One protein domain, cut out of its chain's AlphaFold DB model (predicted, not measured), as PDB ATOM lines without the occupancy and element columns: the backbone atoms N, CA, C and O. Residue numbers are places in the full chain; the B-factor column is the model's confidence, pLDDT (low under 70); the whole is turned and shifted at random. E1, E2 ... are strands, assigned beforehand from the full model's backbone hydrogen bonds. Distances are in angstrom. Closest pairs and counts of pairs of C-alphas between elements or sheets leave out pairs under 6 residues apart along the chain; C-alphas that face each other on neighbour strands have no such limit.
ATOM      1  N   VAL A 198      41.174  48.184  38.724       83.75
ATOM      2  CA  VAL A 198      41.096  47.819  40.137       83.75
ATOM      3  C   VAL A 198      40.322  46.523  40.242       83.75
ATOM      4  O   VAL A 198      39.148  46.477  39.884       83.75
ATOM      5  N   PHE A 199      40.972  45.517  40.807       81.06
ATOM      6  CA  PHE A 199      40.425  44.195  41.059       81.06
ATOM      7  C   PHE A 199      40.336  43.991  42.577       81.06
ATOM      8  O   PHE A 199      41.329  43.617  43.206       81.06
ATOM      9  N   PRO A 200      39.204  44.331  43.217       71.62
ATOM     10  CA  PRO A 200      39.025  44.273  44.663       71.62
ATOM     11  C   PRO A 200      38.881  42.850  45.207       71.62
ATOM     12  O   PRO A 200      38.738  42.716  46.413       71.62
ATOM     13  N   ASN A 201      38.852  41.806  44.367       67.69
ATOM     14  CA  ASN A 201      38.719  40.417  44.824       67.69
ATOM     15  C   ASN A 201      39.490  39.412  43.948       67.69
ATOM     16  O   ASN A 201      39.066  38.259  43.829       67.69
ATOM     17  N   LEU A 202      40.599  39.828  43.325       64.75
ATOM     18  CA  LEU A 202      41.339  38.950  42.419       64.75
ATOM     19  C   LEU A 202      41.933  37.765  43.196       64.75
ATOM     20  O   LEU A 202      42.888  37.946  43.948       64.75
ATOM     21  N   PHE A 203      41.356  36.573  43.005       63.91
ATOM     22  CA  PHE A 203      41.799  35.301  43.590       63.91
ATOM     23  C   PHE A 203      42.083  35.407  45.093       63.91
ATOM     24  O   PHE A 203      43.235  35.324  45.514       63.91
ATOM     25  N   GLY A 204      41.018  35.633  45.873       80.81
ATOM     26  CA  GLY A 204      41.059  35.897  47.314       80.81
ATOM     27  C   GLY A 204      42.209  35.209  48.047       80.81
ATOM     28  O   GLY A 204      43.085  35.899  48.527       80.81
ATOM     29  N   LEU A 205      42.274  33.880  48.072       88.75
ATOM     30  CA  LEU A 205      43.308  33.121  48.769       88.75
ATOM     31  C   LEU A 205      44.023  32.155  47.820       88.75
ATOM     32  O   LEU A 205      43.383  31.335  47.165       88.75
ATOM     33  N   THR A 206      45.349  32.243  47.771       91.62
ATOM     34  CA  THR A 206      46.226  31.336  47.019       91.62
ATOM     35  C   THR A 206      47.109  30.552  47.983       91.62
ATOM     36  O   THR A 206      47.693  31.140  48.893       91.62
ATOM     37  N   LEU A 207      47.229  29.247  47.757       93.31
ATOM     38  CA  LEU A 207      48.165  28.340  48.418       93.31
ATOM     39  C   LEU A 207      49.047  27.715  47.337       93.31
ATOM     40  O   LEU A 207      48.527  27.104  46.406       93.31
ATOM     41  N   ALA A 208      50.360  27.855  47.462       94.62
ATOM     42  CA  ALA A 208      51.318  27.210  46.573       94.62
ATOM     43  C   ALA A 208      52.455  26.610  47.392       94.62
ATOM     44  O   ALA A 208      53.065  27.302  48.210       94.62
ATOM     45  N   CYS A 209      52.739  25.331  47.183       93.00
ATOM     46  CA  CYS A 209      53.839  24.649  47.852       93.00
ATOM     47  C   CYS A 209      54.429  23.593  46.935       93.00
ATOM     48  O   CYS A 209      53.720  22.972  46.145       93.00
ATOM     49  N   SER A 210      55.717  23.355  47.096       92.81
ATOM     50  CA  SER A 210      56.379  22.177  46.569       92.81
ATOM     51  C   SER A 210      57.520  21.799  47.495       92.81
ATOM     52  O   SER A 210      58.072  22.648  48.201       92.81
ATOM     53  N   ASP A 211      57.846  20.516  47.520       92.19
ATOM     54  CA  ASP A 211      59.028  20.016  48.210       92.19
ATOM     55  C   ASP A 211      59.554  18.765  47.507       92.19
ATOM     56  O   ASP A 211      58.812  18.045  46.831       92.19
ATOM     57  N   GLU A 212      60.838  18.494  47.701       90.31
ATOM     58  CA  GLU A 212      61.515  17.304  47.204       90.31
ATOM     59  C   GLU A 212      62.305  16.666  48.345       90.31
ATOM     60  O   GLU A 212      63.201  17.261  48.943       90.31
ATOM     61  N   THR A 213      61.977  15.413  48.644       89.50
ATOM     62  CA  THR A 213      62.598  14.645  49.723       89.50
ATOM     63  C   THR A 213      63.080  13.296  49.204       89.50
ATOM     64  O   THR A 213      62.801  12.888  48.077       89.50
ATOM     65  N   THR A 214      63.737  12.519  50.064       90.38
ATOM     66  CA  THR A 214      64.085  11.125  49.752       90.38
ATOM     67  C   THR A 214      62.866  10.219  49.550       90.38
ATOM     68  O   THR A 214      63.026   9.108  49.057       90.38
ATOM     69  N   GLN A 215      61.664  10.648  49.956       87.81
ATOM     70  CA  GLN A 215      60.416   9.900  49.765       87.81
ATOM     71  C   GLN A 215      59.734  10.211  48.426       87.81
ATOM     72  O   GLN A 215      58.808   9.500  48.040       87.81
ATOM     73  N   GLY A 216      60.204  11.232  47.709       88.62
ATOM     74  CA  GLY A 216      59.603  11.729  46.481       88.62
ATOM     75  C   GLY A 216      59.416  13.241  46.514       88.62
ATOM     76  O   GLY A 216      59.833  13.922  47.457       88.62
ATOM     77  N   SER A 217      58.759  13.744  45.483       89.75
ATOM     78  CA  SER A 217      58.406  15.149  45.328       89.75
ATOM     79  C   SER A 217      56.908  15.338  45.306       89.75
ATOM     80  O   SER A 217      56.182  14.507  44.761       89.75
ATOM     81  N   TRP A 218      56.451  16.472  45.807       91.94
ATOM     82  CA  TRP A 218      55.053  16.855  45.711       91.94
ATOM     83  C   TRP A 218      54.931  18.336  45.391       91.94
ATOM     84  O   TRP A 218      55.832  19.135  45.663       91.94
ATOM     85  N   SER A 219      53.792  18.708  44.828       91.75
ATOM     86  CA  SER A 219      53.387  20.100  44.743       91.75
ATOM     87  C   SER A 219      51.886  20.236  44.925       91.75
ATOM     88  O   SER A 219      51.114  19.325  44.626       91.75
ATOM     89  N   VAL A 220      51.472  21.384  45.440       92.12
ATOM     90  CA  VAL A 220      50.072  21.770  45.554       92.12
ATOM     91  C   VAL A 220      49.913  23.193  45.050       92.12
ATOM     92  O   VAL A 220      50.728  24.074  45.341       92.12
ATOM     93  N   PHE A 221      48.829  23.418  44.325       92.69
ATOM     94  CA  PHE A 221      48.376  24.742  43.952       92.69
ATOM     95  C   PHE A 221      46.875  24.827  44.174       92.69
ATOM     96  O   PHE A 221      46.104  24.041  43.627       92.69
ATOM     97  N   ALA A 222      46.449  25.789  44.979       88.62
ATOM     98  CA  ALA A 222      45.043  26.031  45.218       88.62
ATOM     99  C   ALA A 222      44.732  27.516  45.166       88.62
ATOM    100  O   ALA A 222      45.490  28.356  45.657       88.62
ATOM    101  N   VAL A 223      43.578  27.825  44.592       86.94
ATOM    102  CA  VAL A 223      43.068  29.181  44.466       86.94
ATOM    103  C   VAL A 223      41.603  29.188  44.852       86.94
ATOM    104  O   VAL A 223      40.797  28.393  44.368       86.94
ATOM    105  N   GLY A 224      41.239  30.121  45.718       83.88
ATOM    106  CA  GLY A 224      39.872  30.316  46.160       83.88
ATOM    107  C   GLY A 224      39.569  31.766  46.494       83.88
ATOM    108  O   GLY A 224      40.403  32.659  46.418       83.88
ATOM    109  N   SER A 225      38.333  31.998  46.890       78.50
ATOM    110  CA  SER A 225      37.915  33.119  47.718       78.50
ATOM    111  C   SER A 225      37.742  32.622  49.154       78.50
ATOM    112  O   SER A 225      37.732  31.415  49.393       78.50
ATOM    113  N   ARG A 226      37.530  33.531  50.115       69.81
ATOM    114  CA  ARG A 226      37.390  33.190  51.546       69.81
ATOM    115  C   ARG A 226      36.390  32.065  51.853       69.81
ATOM    116  O   ARG A 226      36.537  31.422  52.883       69.81
ATOM    117  N   ASN A 227      35.406  31.839  50.975       66.25
ATOM    118  CA  ASN A 227      34.334  30.860  51.174       66.25
ATOM    119  C   ASN A 227      34.123  29.903  49.986       66.25
ATOM    120  O   ASN A 227      33.148  29.154  49.983       66.25
ATOM    121  N   LYS A 228      34.960  29.954  48.945       75.00
ATOM    122  CA  LYS A 228      34.790  29.104  47.757       75.00
ATOM    123  C   LYS A 228      36.136  28.808  47.132       75.00
ATOM    124  O   LYS A 228      36.817  29.739  46.721       75.00
ATOM    125  N   ILE A 229      36.479  27.536  47.007       77.94
ATOM    126  CA  ILE A 229      37.634  27.099  46.227       77.94
ATOM    127  C   ILE A 229      37.239  27.124  44.750       77.94
ATOM    128  O   ILE A 229      36.166  26.647  44.385       77.94
ATOM    129  N   PHE A 230      38.080  27.730  43.920       73.88
ATOM    130  CA  PHE A 230      37.929  27.699  42.466       73.88
ATOM    131  C   PHE A 230      38.709  26.533  41.870       73.88
ATOM    132  O   PHE A 230      38.217  25.865  40.972       73.88
ATOM    133  N   PHE A 231      39.904  26.282  42.404       83.50
ATOM    134  CA  PHE A 231      40.784  25.213  41.967       83.50
ATOM    135  C   PHE A 231      41.600  24.689  43.145       83.50
ATOM    136  O   PHE A 231      42.062  25.472  43.980       83.50
ATOM    137  N   PHE A 232      41.801  23.375  43.191       88.81
ATOM    138  CA  PHE A 232      42.757  22.737  44.084       88.81
ATOM    139  C   PHE A 232      43.384  21.559  43.342       88.81
ATOM    140  O   PHE A 232      42.706  20.587  43.024       88.81
ATOM    141  N   GLY A 233      44.672  21.678  43.049       90.44
ATOM    142  CA  GLY A 233      45.464  20.662  42.377       90.44
ATOM    143  C   GLY A 233      46.598  20.198  43.272       90.44
ATOM    144  O   GLY A 233      47.251  21.007  43.934       90.44
ATOM    145  N   VAL A 234      46.844  18.896  43.279       91.50
ATOM    146  CA  VAL A 234      47.974  18.270  43.959       91.50
ATOM    147  C   VAL A 234      48.638  17.281  43.009       91.50
ATOM    148  O   VAL A 234      47.965  16.563  42.272       91.50
ATOM    149  N   SER A 235      49.964  17.240  43.032       90.69
ATOM    150  CA  SER A 235      50.755  16.220  42.351       90.69
ATOM    151  C   SER A 235      51.750  15.607  43.324       90.69
ATOM    152  O   SER A 235      52.264  16.282  44.222       90.69
ATOM    153  N   PHE A 236      52.001  14.316  43.155       91.19
ATOM    154  CA  PHE A 236      52.947  13.559  43.952       91.19
ATOM    155  C   PHE A 236      53.646  12.517  43.090       91.19
ATOM    156  O   PHE A 236      53.005  11.715  42.418       91.19
ATOM    157  N   SER A 237      54.970  12.516  43.147       90.31
ATOM    158  CA  SER A 237      55.824  11.530  42.494       90.31
ATOM    159  C   SER A 237      56.686  10.880  43.579       90.31
ATOM    160  O   SER A 237      57.653  11.493  44.042       90.31
ATOM    161  N   PRO A 238      56.337   9.669  44.042       87.56
ATOM    162  CA  PRO A 238      57.085   8.969  45.066       87.56
ATOM    163  C   PRO A 238      58.439   8.499  44.515       87.56
ATOM    164  O   PRO A 238      58.615   8.267  43.317       87.56
ATOM    165  N   ALA A 239      59.419   8.320  45.400       86.44
ATOM    166  CA  ALA A 239      60.788   7.967  45.009       86.44
ATOM    167  C   ALA A 239      60.918   6.594  44.315       86.44
ATOM    168  O   ALA A 239      61.904   6.347  43.625       86.44
ATOM    169  N   ASN A 240      59.947   5.699  44.506       81.94
ATOM    170  CA  ASN A 240      59.882   4.381  43.869       81.94
ATOM    171  C   ASN A 240      59.212   4.393  42.481       81.94
ATOM    172  O   ASN A 240      59.079   3.326  41.884       81.94
ATOM    173  N   GLY A 241      58.843   5.569  41.965       78.06
ATOM    174  CA  GLY A 241      58.234   5.747  40.646       78.06
ATOM    175  C   GLY A 241      56.702   5.757  40.666       78.06
ATOM    176  O   GLY A 241      56.075   5.305  41.621       78.06
ATOM    177  N   GLY A 242      56.114   6.281  39.587       78.94
ATOM    178  CA  GLY A 242      54.664   6.409  39.395       78.94
ATOM    179  C   GLY A 242      54.111   7.752  39.873       78.94
ATOM    180  O   GLY A 242      53.882   7.945  41.061       78.94
ATOM    181  N   SER A 243      53.874   8.683  38.950       84.75
ATOM    182  CA  SER A 243      53.274   9.979  39.276       84.75
ATOM    183  C   SER A 243      51.774   9.858  39.512       84.75
ATOM    184  O   SER A 243      51.075   9.127  38.812       84.75
ATOM    185  N   GLN A 244      51.291  10.609  40.492       87.56
ATOM    186  CA  GLN A 244      49.890  10.698  40.859       87.56
ATOM    187  C   GLN A 244      49.480  12.163  40.884       87.56
ATOM    188  O   GLN A 244      50.245  13.029  41.321       87.56
ATOM    189  N   SER A 245      48.263  12.450  40.450       88.50
ATOM    190  CA  SER A 245      47.709  13.797  40.523       88.50
ATOM    191  C   SER A 245      46.236  13.765  40.889       88.50
ATOM    192  O   SER A 245      45.546  12.775  40.682       88.50
ATOM    193  N   GLY A 246      45.763  14.846  41.488       83.69
ATOM    194  CA  GLY A 246      44.358  15.041  41.806       83.69
ATOM    195  C   GLY A 246      43.998  16.499  41.594       83.69
ATOM    196  O   GLY A 246      44.776  17.390  41.939       83.69
ATOM    197  N   GLY A 247      42.824  16.735  41.020       80.25
ATOM    198  CA  GLY A 247      42.318  18.069  40.729       80.25
ATOM    199  C   GLY A 247      40.816  18.115  40.946       80.25
ATOM    200  O   GLY A 247      40.054  17.742  40.065       80.25
ATOM    201  N   ASP A 248      40.394  18.556  42.126       76.62
ATOM    202  CA  ASP A 248      38.993  18.832  42.443       76.62
ATOM    203  C   ASP A 248      38.947  19.789  43.641       76.62
ATOM    204  O   ASP A 248      39.868  19.857  44.445       76.62
ATOM    205  N   SER A 249      37.884  20.565  43.772       78.62
ATOM    206  CA  SER A 249      37.597  21.329  44.988       78.62
ATOM    207  C   SER A 249      36.628  20.605  45.925       78.62
ATOM    208  O   SER A 249      36.465  21.023  47.075       78.62
ATOM    209  N   SER A 250      35.975  19.531  45.463       81.31
ATOM    210  CA  SER A 250      35.039  18.763  46.277       81.31
ATOM    211  C   SER A 250      35.762  18.111  47.464       81.31
ATOM    212  O   SER A 250      36.830  17.523  47.339       81.31
ATOM    213  N   GLY A 251      35.220  18.305  48.670       84.06
ATOM    214  CA  GLY A 251      35.827  17.799  49.907       84.06
ATOM    215  C   GLY A 251      36.984  18.631  50.473       84.06
ATOM    216  O   GLY A 251      37.446  18.325  51.573       84.06
ATOM    217  N   MET A 252      37.404  19.704  49.794       93.06
ATOM    218  CA  MET A 252      38.436  20.621  50.282       93.06
ATOM    219  C   MET A 252      37.844  21.890  50.897       93.06
ATOM    220  O   MET A 252      36.848  22.448  50.437       93.06
ATOM    221  N   GLN A 253      38.500  22.381  51.944       91.50
ATOM    222  CA  GLN A 253      38.241  23.663  52.588       91.50
ATOM    223  C   GLN A 253      39.525  24.486  52.582       91.50
ATOM    224  O   GLN A 253      40.570  24.022  53.027       91.50
ATOM    225  N   LEU A 254      39.439  25.723  52.093       90.44
ATOM    226  CA  LEU A 254      40.538  26.682  52.075       90.44
ATOM    227  C   LEU A 254      40.000  28.019  52.582       90.44
ATOM    228  O   LEU A 254      39.046  28.562  52.025       90.44
ATOM    229  N   SER A 255      40.592  28.532  53.654       90.56
ATOM    230  CA  SER A 255      40.201  29.790  54.297       90.56
ATOM    231  C   SER A 255      41.424  30.517  54.845       90.56
ATOM    232  O   SER A 255      42.509  29.948  54.917       90.56
ATOM    233  N   ASP A 256      41.257  31.754  55.307       87.56
ATOM    234  CA  ASP A 256      42.326  32.509  55.976       87.56
ATOM    235  C   ASP A 256      42.821  31.863  57.286       87.56
ATOM    236  O   ASP A 256      43.831  32.291  57.844       87.56
ATOM    237  N   LYS A 257      42.140  30.816  57.767       93.19
ATOM    238  CA  LYS A 257      42.535  30.026  58.938       93.19
ATOM    239  C   LYS A 257      43.365  28.795  58.589       93.19
ATOM    240  O   LYS A 257      44.076  28.302  59.462       93.19
ATOM    241  N   GLY A 258      43.278  28.278  57.365       94.12
ATOM    242  CA  GLY A 258      43.930  27.021  57.016       94.12
ATOM    243  C   GLY A 258      43.354  26.310  55.798       94.12
ATOM    244  O   GLY A 258      42.454  26.812  55.117       94.12
ATOM    245  N   VAL A 259      43.885  25.112  55.572       95.00
ATOM    246  CA  VAL A 259      43.488  24.176  54.520       95.00
ATOM    247  C   VAL A 259      43.182  22.821  55.147       95.00
ATOM    248  O   VAL A 259      43.986  22.306  55.920       95.00
ATOM    249  N   GLN A 260      42.022  22.248  54.838       96.19
ATOM    250  CA  GLN A 260      41.609  20.942  55.351       96.19
ATOM    251  C   GLN A 260      40.811  20.178  54.304       96.19
ATOM    252  O   GLN A 260      40.032  20.776  53.566       96.19
ATOM    253  N   GLY A 261      40.965  18.861  54.264       95.19
ATOM    254  CA  GLY A 261      40.158  17.998  53.405       95.19
ATOM    255  C   GLY A 261      40.961  16.868  52.790       95.19
ATOM    256  O   GLY A 261      42.111  16.634  53.159       95.19
ATOM    257  N   SER A 262      40.344  16.156  51.854       95.75
ATOM    258  CA  SER A 262      41.007  15.087  51.120       95.75
ATOM    259  C   SER A 262      40.647  15.136  49.649       95.75
ATOM    260  O   SER A 262      39.491  15.368  49.305       95.75
ATOM    261  N   LEU A 263      41.632  14.844  48.806       94.06
ATOM    262  CA  LEU A 263      41.480  14.746  47.363       94.06
ATOM    263  C   LEU A 263      41.786  13.337  46.881       94.06
ATOM    264  O   LEU A 263      42.809  12.789  47.297       94.06
ATOM    265  N   PRO A 264      40.942  12.742  46.024       94.12
ATOM    266  CA  PRO A 264      41.312  11.524  45.324       94.12
ATOM    267  C   PRO A 264      42.463  11.818  44.356       94.12
ATOM    268  O   PRO A 264      42.534  12.894  43.760       94.12
ATOM    269  N   LEU A 265      43.363  10.852  44.217       90.94
ATOM    270  CA  LEU A 265      44.458  10.882  43.257       90.94
ATOM    271  C   LEU A 265      44.227   9.818  42.196       90.94
ATOM    272  O   LEU A 265      43.737   8.727  42.499       90.94
ATOM    273  N   VAL A 266      44.645  10.129  40.980       89.31
ATOM    274  CA  VAL A 266      44.716   9.208  39.851       89.31
ATOM    275  C   VAL A 266      46.156   9.088  39.370       89.31
ATOM    276  O   VAL A 266      46.964  10.001  39.576       89.31
ATOM    277  N   ASP A 267      46.494   7.951  38.776       84.75
ATOM    278  CA  ASP A 267      47.778   7.750  38.113       84.75
ATOM    279  C   ASP A 267      47.772   8.346  36.694       84.75
ATOM    280  O   ASP A 267      46.823   9.009  36.273       84.75
ATOM    281  N   ILE A 268      48.854   8.117  35.950       76.12
ATOM    282  CA  ILE A 268      48.994   8.596  34.569       76.12
ATOM    283  C   ILE A 268      47.969   7.986  33.597       76.12
ATOM    284  O   ILE A 268      47.703   8.573  32.554       76.12
ATOM    285  N   ASN A 269      47.377   6.839  33.936       76.50
ATOM    286  CA  ASN A 269      46.340   6.185  33.139       76.50
ATOM    287  C   ASN A 269      44.930   6.666  33.523       76.50
ATOM    288  O   ASN A 269      43.949   6.238  32.918       76.50
ATOM    289  N   GLY A 270      44.815   7.545  34.524       78.44
ATOM    290  CA  GLY A 270      43.539   7.978  35.086       78.44
ATOM    291  C   GLY A 270      42.935   6.978  36.076       78.44
ATOM    292  O   GLY A 270      41.819   7.196  36.551       78.44
ATOM    293  N   ASP A 271      43.654   5.908  36.422       88.88
ATOM    294  CA  ASP A 271      43.184   4.916  37.379       88.88
ATOM    295  C   ASP A 271      43.310   5.459  38.812       88.88
ATOM    296  O   ASP A 271      44.284   6.146  39.134       88.88
ATOM    297  N   PRO A 272      42.362   5.159  39.722       91.81
ATOM    298  CA  PRO A 272      42.454   5.580  41.117       91.81
ATOM    299  C   PRO A 272      43.759   5.109  41.777       91.81
ATOM    300  O   PRO A 272      43.982   3.913  41.961       91.81
ATOM    301  N   ALA A 273      44.593   6.059  42.194       90.88
ATOM    302  CA  ALA A 273      45.919   5.803  42.760       90.88
ATOM    303  C   ALA A 273      45.982   6.002  44.281       90.88
ATOM    304  O   ALA A 273      46.907   5.517  44.936       90.88
ATOM    305  N   GLY A 274      44.993   6.692  44.857       94.06
ATOM    306  CA  GLY A 274      44.931   6.927  46.293       94.06
ATOM    307  C   GLY A 274      44.289   8.256  46.660       94.06
ATOM    308  O   GLY A 274      43.301   8.669  46.053       94.06
ATOM    309  N   SER A 275      44.829   8.919  47.682       95.50
ATOM    310  CA  SER A 275      44.327  10.221  48.129       95.50
ATOM    311  C   SER A 275      45.401  11.088  48.780       95.50
ATOM    312  O   SER A 275      46.301  10.568  49.438       95.50
ATOM    313  N   ALA A 276      45.254  12.408  48.682       96.19
ATOM    314  CA  ALA A 276      46.021  13.390  49.444       96.19
ATOM    315  C   ALA A 276      45.124  14.050  50.495       96.19
ATOM    316  O   ALA A 276      44.138  14.701  50.150       96.19
ATOM    317  N   THR A 277      45.459  13.903  51.774       97.31
ATOM    318  CA  THR A 277      44.723  14.507  52.891       97.31
ATOM    319  C   THR A 277      45.515  15.667  53.476       97.31
ATOM    320  O   THR A 277      46.665  15.493  53.874       97.31
ATOM    321  N   PHE A 278      44.895  16.839  53.551       96.94
ATOM    322  CA  PHE A 278      45.484  18.060  54.086       96.94
ATOM    323  C   PHE A 278      44.907  18.365  55.467       96.94
ATOM    324  O   PHE A 278      43.690  18.352  55.658       96.94
ATOM    325  N   ASP A 279      45.787  18.712  56.401       97.69
ATOM    326  CA  ASP A 279      45.432  19.337  57.672       97.69
ATOM    327  C   ASP A 279      46.459  20.422  57.998       97.69
ATOM    328  O   ASP A 279      47.577  20.146  58.439       97.69
ATOM    329  N   GLY A 280      46.101  21.667  57.695       97.12
ATOM    330  CA  GLY A 280      46.986  22.817  57.786       97.12
ATOM    331  C   GLY A 280      46.320  24.033  58.409       97.12
ATOM    332  O   GLY A 280      45.147  24.316  58.176       97.12
ATOM    333  N   VAL A 281      47.107  24.803  59.160       97.50
ATOM    334  CA  VAL A 281      46.692  26.070  59.775       97.50
ATOM    335  C   VAL A 281      47.584  27.196  59.274       97.50
ATOM    336  O   VAL A 281      48.811  27.062  59.233       97.50
ATOM    337  N   PHE A 282      46.970  28.328  58.942       96.31
ATOM    338  CA  PHE A 282      47.669  29.544  58.539       96.31
ATOM    339  C   PHE A 282      47.867  30.471  59.740       96.31
ATOM    340  O   PHE A 282      46.980  30.646  60.576       96.31
ATOM    341  N   TYR A 283      49.061  31.046  59.863       96.25
ATOM    342  CA  TYR A 283      49.463  31.886  60.990       96.25
ATOM    343  C   TYR A 283      50.468  32.957  60.543       96.25
ATOM    344  O   TYR A 283      50.795  33.058  59.363       96.25
ATOM    345  N   ASN A 284      50.935  33.792  61.479       95.06
ATOM    346  CA  ASN A 284      51.868  34.894  61.201       95.06
ATOM    347  C   ASN A 284      51.407  35.797  60.048       95.06
ATOM    348  O   ASN A 284      52.178  36.115  59.149       95.06
ATOM    349  N   ARG A 285      50.136  36.208  60.085       95.19
ATOM    350  CA  ARG A 285      49.561  37.117  59.093       95.19
ATOM    351  C   ARG A 285      50.394  38.398  58.993       95.19
ATOM    352  O   ARG A 285      50.498  39.143  59.968       95.19
ATOM    353  N   GLN A 286      50.930  38.673  57.813       95.44
ATOM    354  CA  GLN A 286      51.675  39.887  57.502       95.44
ATOM    355  C   GLN A 286      50.977  40.623  56.372       95.44
ATOM    356  O   GLN A 286      50.789  40.078  55.291       95.44
ATOM    357  N   SER A 287      50.600  41.878  56.601       95.00
ATOM    358  CA  SER A 287      50.051  42.686  55.518       95.00
ATOM    359  C   SER A 287      51.149  43.039  54.524       95.00
ATOM    360  O   SER A 287      52.209  43.541  54.900       95.00
ATOM    361  N   ILE A 288      50.871  42.793  53.249       93.06
ATOM    362  CA  ILE A 288      51.792  43.057  52.154       93.06
ATOM    363  C   ILE A 288      51.247  44.173  51.272       93.06
ATOM    364  O   ILE A 288      50.051  44.272  50.985       93.06
ATOM    365  N   THR A 289      52.152  45.035  50.830       93.00
ATOM    366  CA  THR A 289      51.919  45.938  49.708       93.00
ATOM    367  C   THR A 289      53.094  45.790  48.766       93.00
ATOM    368  O   THR A 289      54.196  46.233  49.075       93.00
ATOM    369  N   TYR A 290      52.860  45.151  47.628       88.31
ATOM    370  CA  TYR A 290      53.838  45.051  46.557       88.31
ATOM    371  C   TYR A 290      53.523  46.117  45.512       88.31
ATOM    372  O   TYR A 290      52.361  46.357  45.184       88.31
ATOM    373  N   THR A 291      54.538  46.826  45.036       89.62
ATOM    374  CA  THR A 291      54.389  47.827  43.979       89.62
ATOM    375  C   THR A 291      55.532  47.665  43.003       89.62
ATOM    376  O   THR A 291      56.690  47.767  43.392       89.62
ATOM    377  N   GLU A 292      55.189  47.455  41.743       87.81
ATOM    378  CA  GLU A 292      56.133  47.351  40.642       87.81
ATOM    379  C   GLU A 292      55.814  48.429  39.612       87.81
ATOM    380  O   GLU A 292      54.657  48.818  39.425       87.81
ATOM    381  N   ARG A 293      56.854  48.972  38.987       88.56
ATOM    382  CA  ARG A 293      56.723  50.014  37.977       88.56
ATOM    383  C   ARG A 293      57.592  49.655  36.783       88.56
ATOM    384  O   ARG A 293      58.794  49.480  36.943       88.56
ATOM    385  N   SER A 294      56.971  49.603  35.617       84.00
ATOM    386  CA  SER A 294      57.621  49.581  34.314       84.00
ATOM    387  C   SER A 294      57.409  50.923  33.606       84.00
ATOM    388  O   SER A 294      56.713  51.809  34.117       84.00
ATOM    389  N   ASP A 295      58.001  51.072  32.424       81.50
ATOM    390  CA  ASP A 295      57.845  52.274  31.595       81.50
ATOM    391  C   ASP A 295      56.407  52.488  31.106       81.50
ATOM    392  O   ASP A 295      56.039  53.613  30.782       81.50
ATOM    393  N   SER A 296      55.593  51.428  31.065       78.81
ATOM    394  CA  SER A 296      54.221  51.459  30.547       78.81
ATOM    395  C   SER A 296      53.147  51.239  31.612       78.81
ATOM    396  O   SER A 296      51.962  51.459  31.344       78.81
ATOM    397  N   GLN A 297      53.516  50.752  32.804       82.00
ATOM    398  CA  GLN A 297      52.551  50.344  33.822       82.00
ATOM    399  C   GLN A 297      53.069  50.509  35.250       82.00
ATOM    400  O   GLN A 297      54.247  50.333  35.559       82.00
ATOM    401  N   LYS A 298      52.144  50.768  36.173       87.19
ATOM    402  CA  LYS A 298      52.352  50.610  37.610       87.19
ATOM    403  C   LYS A 298      51.408  49.544  38.142       87.19
ATOM    404  O   LYS A 298      50.191  49.718  38.123       87.19
ATOM    405  N   PHE A 299      51.983  48.482  38.675       87.25
ATOM    406  CA  PHE A 299      51.287  47.403  39.352       87.25
ATOM    407  C   PHE A 299      51.328  47.632  40.864       87.25
ATOM    408  O   PHE A 299      52.371  47.961  41.427       87.25
ATOM    409  N   LYS A 300      50.198  47.455  41.547       88.50
ATOM    410  CA  LYS A 300      50.109  47.459  43.007       88.50
ATOM    411  C   LYS A 300      49.244  46.296  43.470       88.50
ATOM    412  O   LYS A 300      48.081  46.206  43.098       88.50
ATOM    413  N   LEU A 301      49.787  45.465  44.346       87.44
ATOM    414  CA  LEU A 301      49.072  44.391  45.024       87.44
ATOM    415  C   LEU A 301      48.999  44.707  46.516       87.44
ATOM    416  O   LEU A 301      50.004  45.065  47.130       87.44
ATOM    417  N   ILE A 302      47.812  44.567  47.099       90.25
ATOM    418  CA  ILE A 302      47.574  44.664  48.540       90.25
ATOM    419  C   ILE A 302      46.940  43.358  48.995       90.25
ATOM    420  O   ILE A 302      45.982  42.870  48.392       90.25
ATOM    421  N   GLY A 303      47.455  42.811  50.084       92.19
ATOM    422  CA  GLY A 303      46.956  41.566  50.633       92.19
ATOM    423  C   GLY A 303      47.568  41.258  51.983       92.19
ATOM    424  O   GLY A 303      48.148  42.129  52.633       92.19
ATOM    425  N   ASP A 304      47.465  40.000  52.374       94.19
ATOM    426  CA  ASP A 304      48.222  39.447  53.483       94.19
ATOM    427  C   ASP A 304      48.967  38.192  53.028       94.19
ATOM    428  O   ASP A 304      48.428  37.394  52.263       94.19
ATOM    429  N   SER A 305      50.188  38.000  53.508       94.56
ATOM    430  CA  SER A 305      50.867  36.711  53.473       94.56
ATOM    431  C   SER A 305      50.685  35.986  54.803       94.56
ATOM    432  O   SER A 305      50.531  36.611  55.858       94.56
ATOM    433  N   TYR A 306      50.698  34.658  54.755       96.12
ATOM    434  CA  TYR A 306      50.657  33.805  55.937       96.12
ATOM    435  C   TYR A 306      51.772  32.773  55.847       96.12
ATOM    436  O   TYR A 306      52.121  32.300  54.764       96.12
ATOM    437  N   SER A 307      52.300  32.393  57.003       95.81
ATOM    438  CA  SER A 307      53.011  31.130  57.147       95.81
ATOM    439  C   SER A 307      51.990  30.002  57.275       95.81
ATOM    440  O   SER A 307      50.917  30.194  57.853       95.81
ATOM    441  N   ALA A 308      52.332  28.816  56.788       96.94
ATOM    442  CA  ALA A 308      51.542  27.612  56.999       96.94
ATOM    443  C   ALA A 308      52.308  26.608  57.863       96.94
ATOM    444  O   ALA A 308      53.531  26.658  57.991       96.94
ATOM    445  N   ARG A 309      51.562  25.750  58.552       97.12
ATOM    446  CA  ARG A 309      52.066  24.577  59.274       97.12
ATOM    447  C   ARG A 309      51.000  23.499  59.243       97.12
ATOM    448  O   ARG A 309      49.823  23.812  59.057       97.12
ATOM    449  N   GLY A 310      51.405  22.273  59.518       97.19
ATOM    450  CA  GLY A 310      50.550  21.101  59.408       97.19
ATOM    451  C   GLY A 310      51.098  20.190  58.329       97.19
ATOM    452  O   GLY A 310      52.282  20.272  58.000       97.19
ATOM    453  N   THR A 311      50.254  19.324  57.794       97.19
ATOM    454  CA  THR A 311      50.727  18.230  56.951       97.19
ATOM    455  C   THR A 311      49.826  17.959  55.762       97.19
ATOM    456  O   THR A 311      48.607  18.102  55.850       97.19
ATOM    457  N   VAL A 312      50.432  17.474  54.682       96.44
ATOM    458  CA  VAL A 312      49.751  16.691  53.650       96.44
ATOM    459  C   VAL A 312      50.183  15.234  53.780       96.44
ATOM    460  O   VAL A 312      51.371  14.958  53.929       96.44
ATOM    461  N   THR A 313      49.229  14.307  53.769       96.75
ATOM    462  CA  THR A 313      49.489  12.862  53.829       96.75
ATOM    463  C   THR A 313      48.943  12.174  52.588       96.75
ATOM    464  O   THR A 313      47.767  12.325  52.261       96.75
ATOM    465  N   PHE A 314      49.794  11.402  51.922       94.75
ATOM    466  CA  PHE A 314      49.470  10.635  50.727       94.75
ATOM    467  C   PHE A 314      49.161   9.182  51.101       94.75
ATOM    468  O   PHE A 314      49.929   8.524  51.797       94.75
ATOM    469  N   SER A 315      48.022   8.670  50.649       94.81
ATOM    470  CA  SER A 315      47.576   7.281  50.803       94.81
ATOM    471  C   SER A 315      47.647   6.583  49.443       94.81
ATOM    472  O   SER A 315      47.362   7.252  48.452       94.81
ATOM    473  N   PRO A 316      48.000   5.282  49.359       90.12
ATOM    474  CA  PRO A 316      48.185   4.319  50.457       90.12
ATOM    475  C   PRO A 316      49.565   4.327  51.130       90.12
ATOM    476  O   PRO A 316      49.745   3.655  52.143       90.12
ATOM    477  N   GLY A 317      50.551   5.051  50.594       86.00
ATOM    478  CA  GLY A 317      51.937   4.956  51.068       86.00
ATOM    479  C   GLY A 317      52.215   5.601  52.435       86.00
ATOM    480  O   GLY A 317      53.263   5.341  53.023       86.00
ATOM    481  N   GLY A 318      51.292   6.412  52.955       91.50
ATOM    482  CA  GLY A 318      51.412   7.085  54.249       91.50
ATOM    483  C   GLY A 318      52.505   8.154  54.290       91.50
ATOM    484  O   GLY A 318      52.929   8.530  55.381       91.50
ATOM    485  N   GLN A 319      53.001   8.614  53.136       94.06
ATOM    486  CA  GLN A 319      54.022   9.657  53.086       94.06
ATOM    487  C   GLN A 319      53.423  10.973  53.557       94.06
ATOM    488  O   GLN A 319      52.364  11.383  53.085       94.06
ATOM    489  N   THR A 320      54.122  11.642  54.463       94.94
ATOM    490  CA  THR A 320      53.664  12.894  55.052       94.94
ATOM    491  C   THR A 320      54.690  13.982  54.802       94.94
ATOM    492  O   THR A 320      55.876  13.796  55.074       94.94
ATOM    493  N   PHE A 321      54.218  15.132  54.332       94.62
ATOM    494  CA  PHE A 321      55.035  16.312  54.088       94.62
ATOM    495  C   PHE A 321      54.531  17.488  54.914       94.62
ATOM    496  O   PHE A 321      53.328  17.617  55.161       94.62
ATOM    497  N   ASP A 322      55.459  18.335  55.345       95.00
ATOM    498  CA  ASP A 322      55.164  19.519  56.144       95.00
ATOM    499  C   ASP A 322      54.713  20.674  55.235       95.00
ATOM    500  O   ASP A 322      55.301  20.929  54.184       95.00
ATOM    501  N   LEU A 323      53.673  21.399  55.644       96.25
ATOM    502  CA  LEU A 323      53.170  22.571  54.920       96.25
ATOM    503  C   LEU A 323      53.987  23.851  55.186       96.25
ATOM    504  O   LEU A 323      53.619  24.923  54.721       96.25
ATOM    505  N   SER A 324      55.081  23.793  55.939       94.88
ATOM    506  CA  SER A 324      55.929  24.946  56.283       94.88
ATOM    507  C   SER A 324      56.623  25.588  55.085       94.88
ATOM    508  O   SER A 324      56.990  26.761  55.163       94.88
ATOM    509  N   THR A 325      56.754  24.869  53.967       91.81
ATOM    510  CA  THR A 325      57.261  25.411  52.697       91.81
ATOM    511  C   THR A 325      56.193  26.168  51.904       91.81
ATOM    512  O   THR A 325      56.513  26.853  50.931       91.81
ATOM    513  N   CYS A 326      54.924  26.079  52.309       93.94
ATOM    514  CA  CYS A 326      53.821  26.695  51.593       93.94
ATOM    515  C   CYS A 326      53.847  28.219  51.668       93.94
ATOM    516  O   CYS A 326      53.917  28.823  52.742       93.94
ATOM    517  N   GLN A 327      53.656  28.838  50.509       93.12
ATOM    518  CA  GLN A 327      53.357  30.253  50.384       93.12
ATOM    519  C   GLN A 327      51.845  30.444  50.330       93.12
ATOM    520  O   GLN A 327      51.162  29.910  49.453       93.12
ATOM    521  N   VAL A 328      51.326  31.225  51.276       94.12
ATOM    522  CA  VAL A 328      49.899  31.537  51.373       94.12
ATOM    523  C   VAL A 328      49.705  33.034  51.213       94.12
ATOM    524  O   VAL A 328      50.292  33.821  51.958       94.12
ATOM    525  N   LEU A 329      48.867  33.433  50.258       92.38
ATOM    526  CA  LEU A 329      48.594  34.831  49.935       92.38
ATOM    527  C   LEU A 329      47.083  35.085  49.887       92.38
ATOM    528  O   LEU A 329      46.404  34.541  49.022       92.38
ATOM    529  N   ASP A 330      46.570  35.942  50.776       90.88
ATOM    530  CA  ASP A 330      45.226  36.538  50.679       90.88
ATOM    531  C   ASP A 330      45.322  37.839  49.870       90.88
ATOM    532  O   ASP A 330      45.688  38.891  50.404       90.88
ATOM    533  N   ARG A 331      45.053  37.778  48.567       86.62
ATOM    534  CA  ARG A 331      45.051  38.928  47.661       86.62
ATOM    535  C   ARG A 331      43.730  39.675  47.814       86.62
ATOM    536  O   ARG A 331      42.667  39.210  47.418       86.62
ATOM    537  N   ARG A 332      43.806  40.879  48.380       84.81
ATOM    538  CA  ARG A 332      42.624  41.707  48.656       84.81
ATOM    539  C   ARG A 332      42.359  42.743  47.595       84.81
ATOM    540  O   ARG A 332      41.222  43.124  47.391       84.81
ATOM    541  N   SER A 333      43.397  43.275  46.973       83.50
ATOM    542  CA  SER A 333      43.196  44.162  45.841       83.50
ATOM    543  C   SER A 333      44.411  44.177  44.948       83.50
ATOM    544  O   SER A 333      45.539  44.283  45.436       83.50
ATOM    545  N   GLN A 334      44.165  44.200  43.652       84.25
ATOM    546  CA  GLN A 334      45.170  44.490  42.650       84.25
ATOM    547  C   GLN A 334      44.792  45.770  41.916       84.25
ATOM    548  O   GLN A 334      43.622  46.035  41.641       84.25
ATOM    549  N   THR A 335      45.781  46.602  41.630       84.25
ATOM    550  CA  THR A 335      45.623  47.824  40.851       84.25
ATOM    551  C   THR A 335      46.685  47.864  39.767       84.25
ATOM    552  O   THR A 335      47.870  47.739  40.066       84.25
ATOM    553  N   ILE A 336      46.262  48.066  38.525       82.06
ATOM    554  CA  ILE A 336      47.142  48.286  37.377       82.06
ATOM    555  C   ILE A 336      46.837  49.683  36.847       82.06
ATOM    556  O   ILE A 336      45.682  50.008  36.584       82.06
ATOM    557  N   ILE A 337      47.854  50.529  36.737       83.88
ATOM    558  CA  ILE A 337      47.743  51.879  36.180       83.88
ATOM    559  C   ILE A 337      48.582  51.909  34.912       83.88
ATOM    560  O   ILE A 337      49.792  51.707  34.993       83.88
ATOM    561  N   HIS A 338      47.956  52.174  33.773       79.00
ATOM    562  CA  HIS A 338      48.658  52.378  32.509       79.00
ATOM    563  C   HIS A 338      49.133  53.833  32.422       79.00
ATOM    564  O   HIS A 338      48.376  54.746  32.771       79.00
ATOM    565  N   SER A 339      50.394  54.035  32.036       74.25
ATOM    566  CA  SER A 339      51.012  55.357  31.849       74.25
ATOM    567  C   SER A 339      50.979  55.814  30.403       74.25
ATOM    568  O   SER A 339      51.146  54.936  29.530       74.25
TER     569      SER A 339
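This is residues 198 to 339 of the 339 residues of an uncharacterized protein of Actinobacteria bacterium (UniProt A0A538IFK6). A small closed barrel of antiparallel strands has one side drawn out into an arm: the far parts of the long strands E7 and E8 bend and run on side by side with E10 beyond the barrel. E1, E2, E3 and E4 make one wall, E6, E7 and E8 curve round the opposite wall, E10 closes the ring against E1, and the short strands E5 and E9 are added beside E6 and E8. The printed part has 142 residues, with ten named strands, E1 to E10 in that order, and no named helix; the class is all strand. The whole is compact by its radius of gyration of the C-alphas, 16.8 A, yet elongated in outline, with spans of 52 by 29 by 28 A.

The printed part begins at Val 198, and E1 covers residues 205 to 213, from C-alpha 205 at (43.308, 33.121, 48.769), over 26.7 A. E2, residues 216 to 225, is 30.5 A long, and E3, residues 228 to 238, is 30.2 A. E4 is short, residues 244 to 247, and so is E5, residues 252 to 255. E6 takes residues 258 to 267, 27.3 A, and bends by 58 degrees at residue 261. E7, the longest strand with 22 residues, runs from 272 to 293 over 46.8 A, beginning at C-alpha 272 at (42.454, 5.580, 41.117) and bending by 91 degrees at residue 284. E8, residues 297 to 315, is 46.6 A long and bends by 75 degrees at residue 309. E9 is residues 319 to 322. E10, residues 327 to 338, is 28.8 A long, bends by 74 degrees at residue 330 and ends at C-alpha 338 at (48.658, 52.378, 32.509).

Round the closed barrel run E1, E2, E3, E4, E6, E7, E8, E10 and back to E1, with the neighbour pairs antiparallel. E1 to E4 form a meander, each strand the antiparallel neighbour of the one before, and E5 to E9 form a second. The hairpin of E1 and E2 has N 207 and O 222 at 2.9 A, and that of E2 and E3 has N 221 and O 233 at 2.9 A. In the hairpin of E3 and E4, N 236 and O 244 are 2.8 A apart. E4 and E6 stand at 125 degrees between their directions, with N 245 and O 266 at 2.9 A. E5 and E4 lie on one side of E6, and E7 lies on the other side; N 253 and O 260 of E5 and E6 are 2.7 A apart, and N 263 and O 276 of E6 and E7 are 2.8 A apart. E7 and E8 form a long hairpin, with N 277 and O 313 at 2.8 A near one end and N 292 and O 299 at 2.9 A near the other. On the other side of E8 from E7, its pairing is staggered: E10 pairs with residues 297 to 306, with N 300 and O 335 at 2.8 A, and E9 with residues 311 to 314, with N 312 and O 321 at 2.9 A. E10 and E1 close the ring, with N 206 and O 329 at 2.8 A. The closest C-alphas of E3 and E5 are those of Ile 229 and Leu 254, 6.5 A apart. E1 and E7 are apart, as are E2 and E6.

The two C-alphas farthest apart are those of Pro 316 and Ser 339, 54.4 A. The printed part has no cut and ends at residue 339, the chain's last. The links between named strands are tight. Residues 198 to 199 make a short antiparallel pairing with residues 334 to 335 of E10. Mean pLDDT of the printed part is 88.5, and residues 201 to 203 and 226 to 227 are under 70.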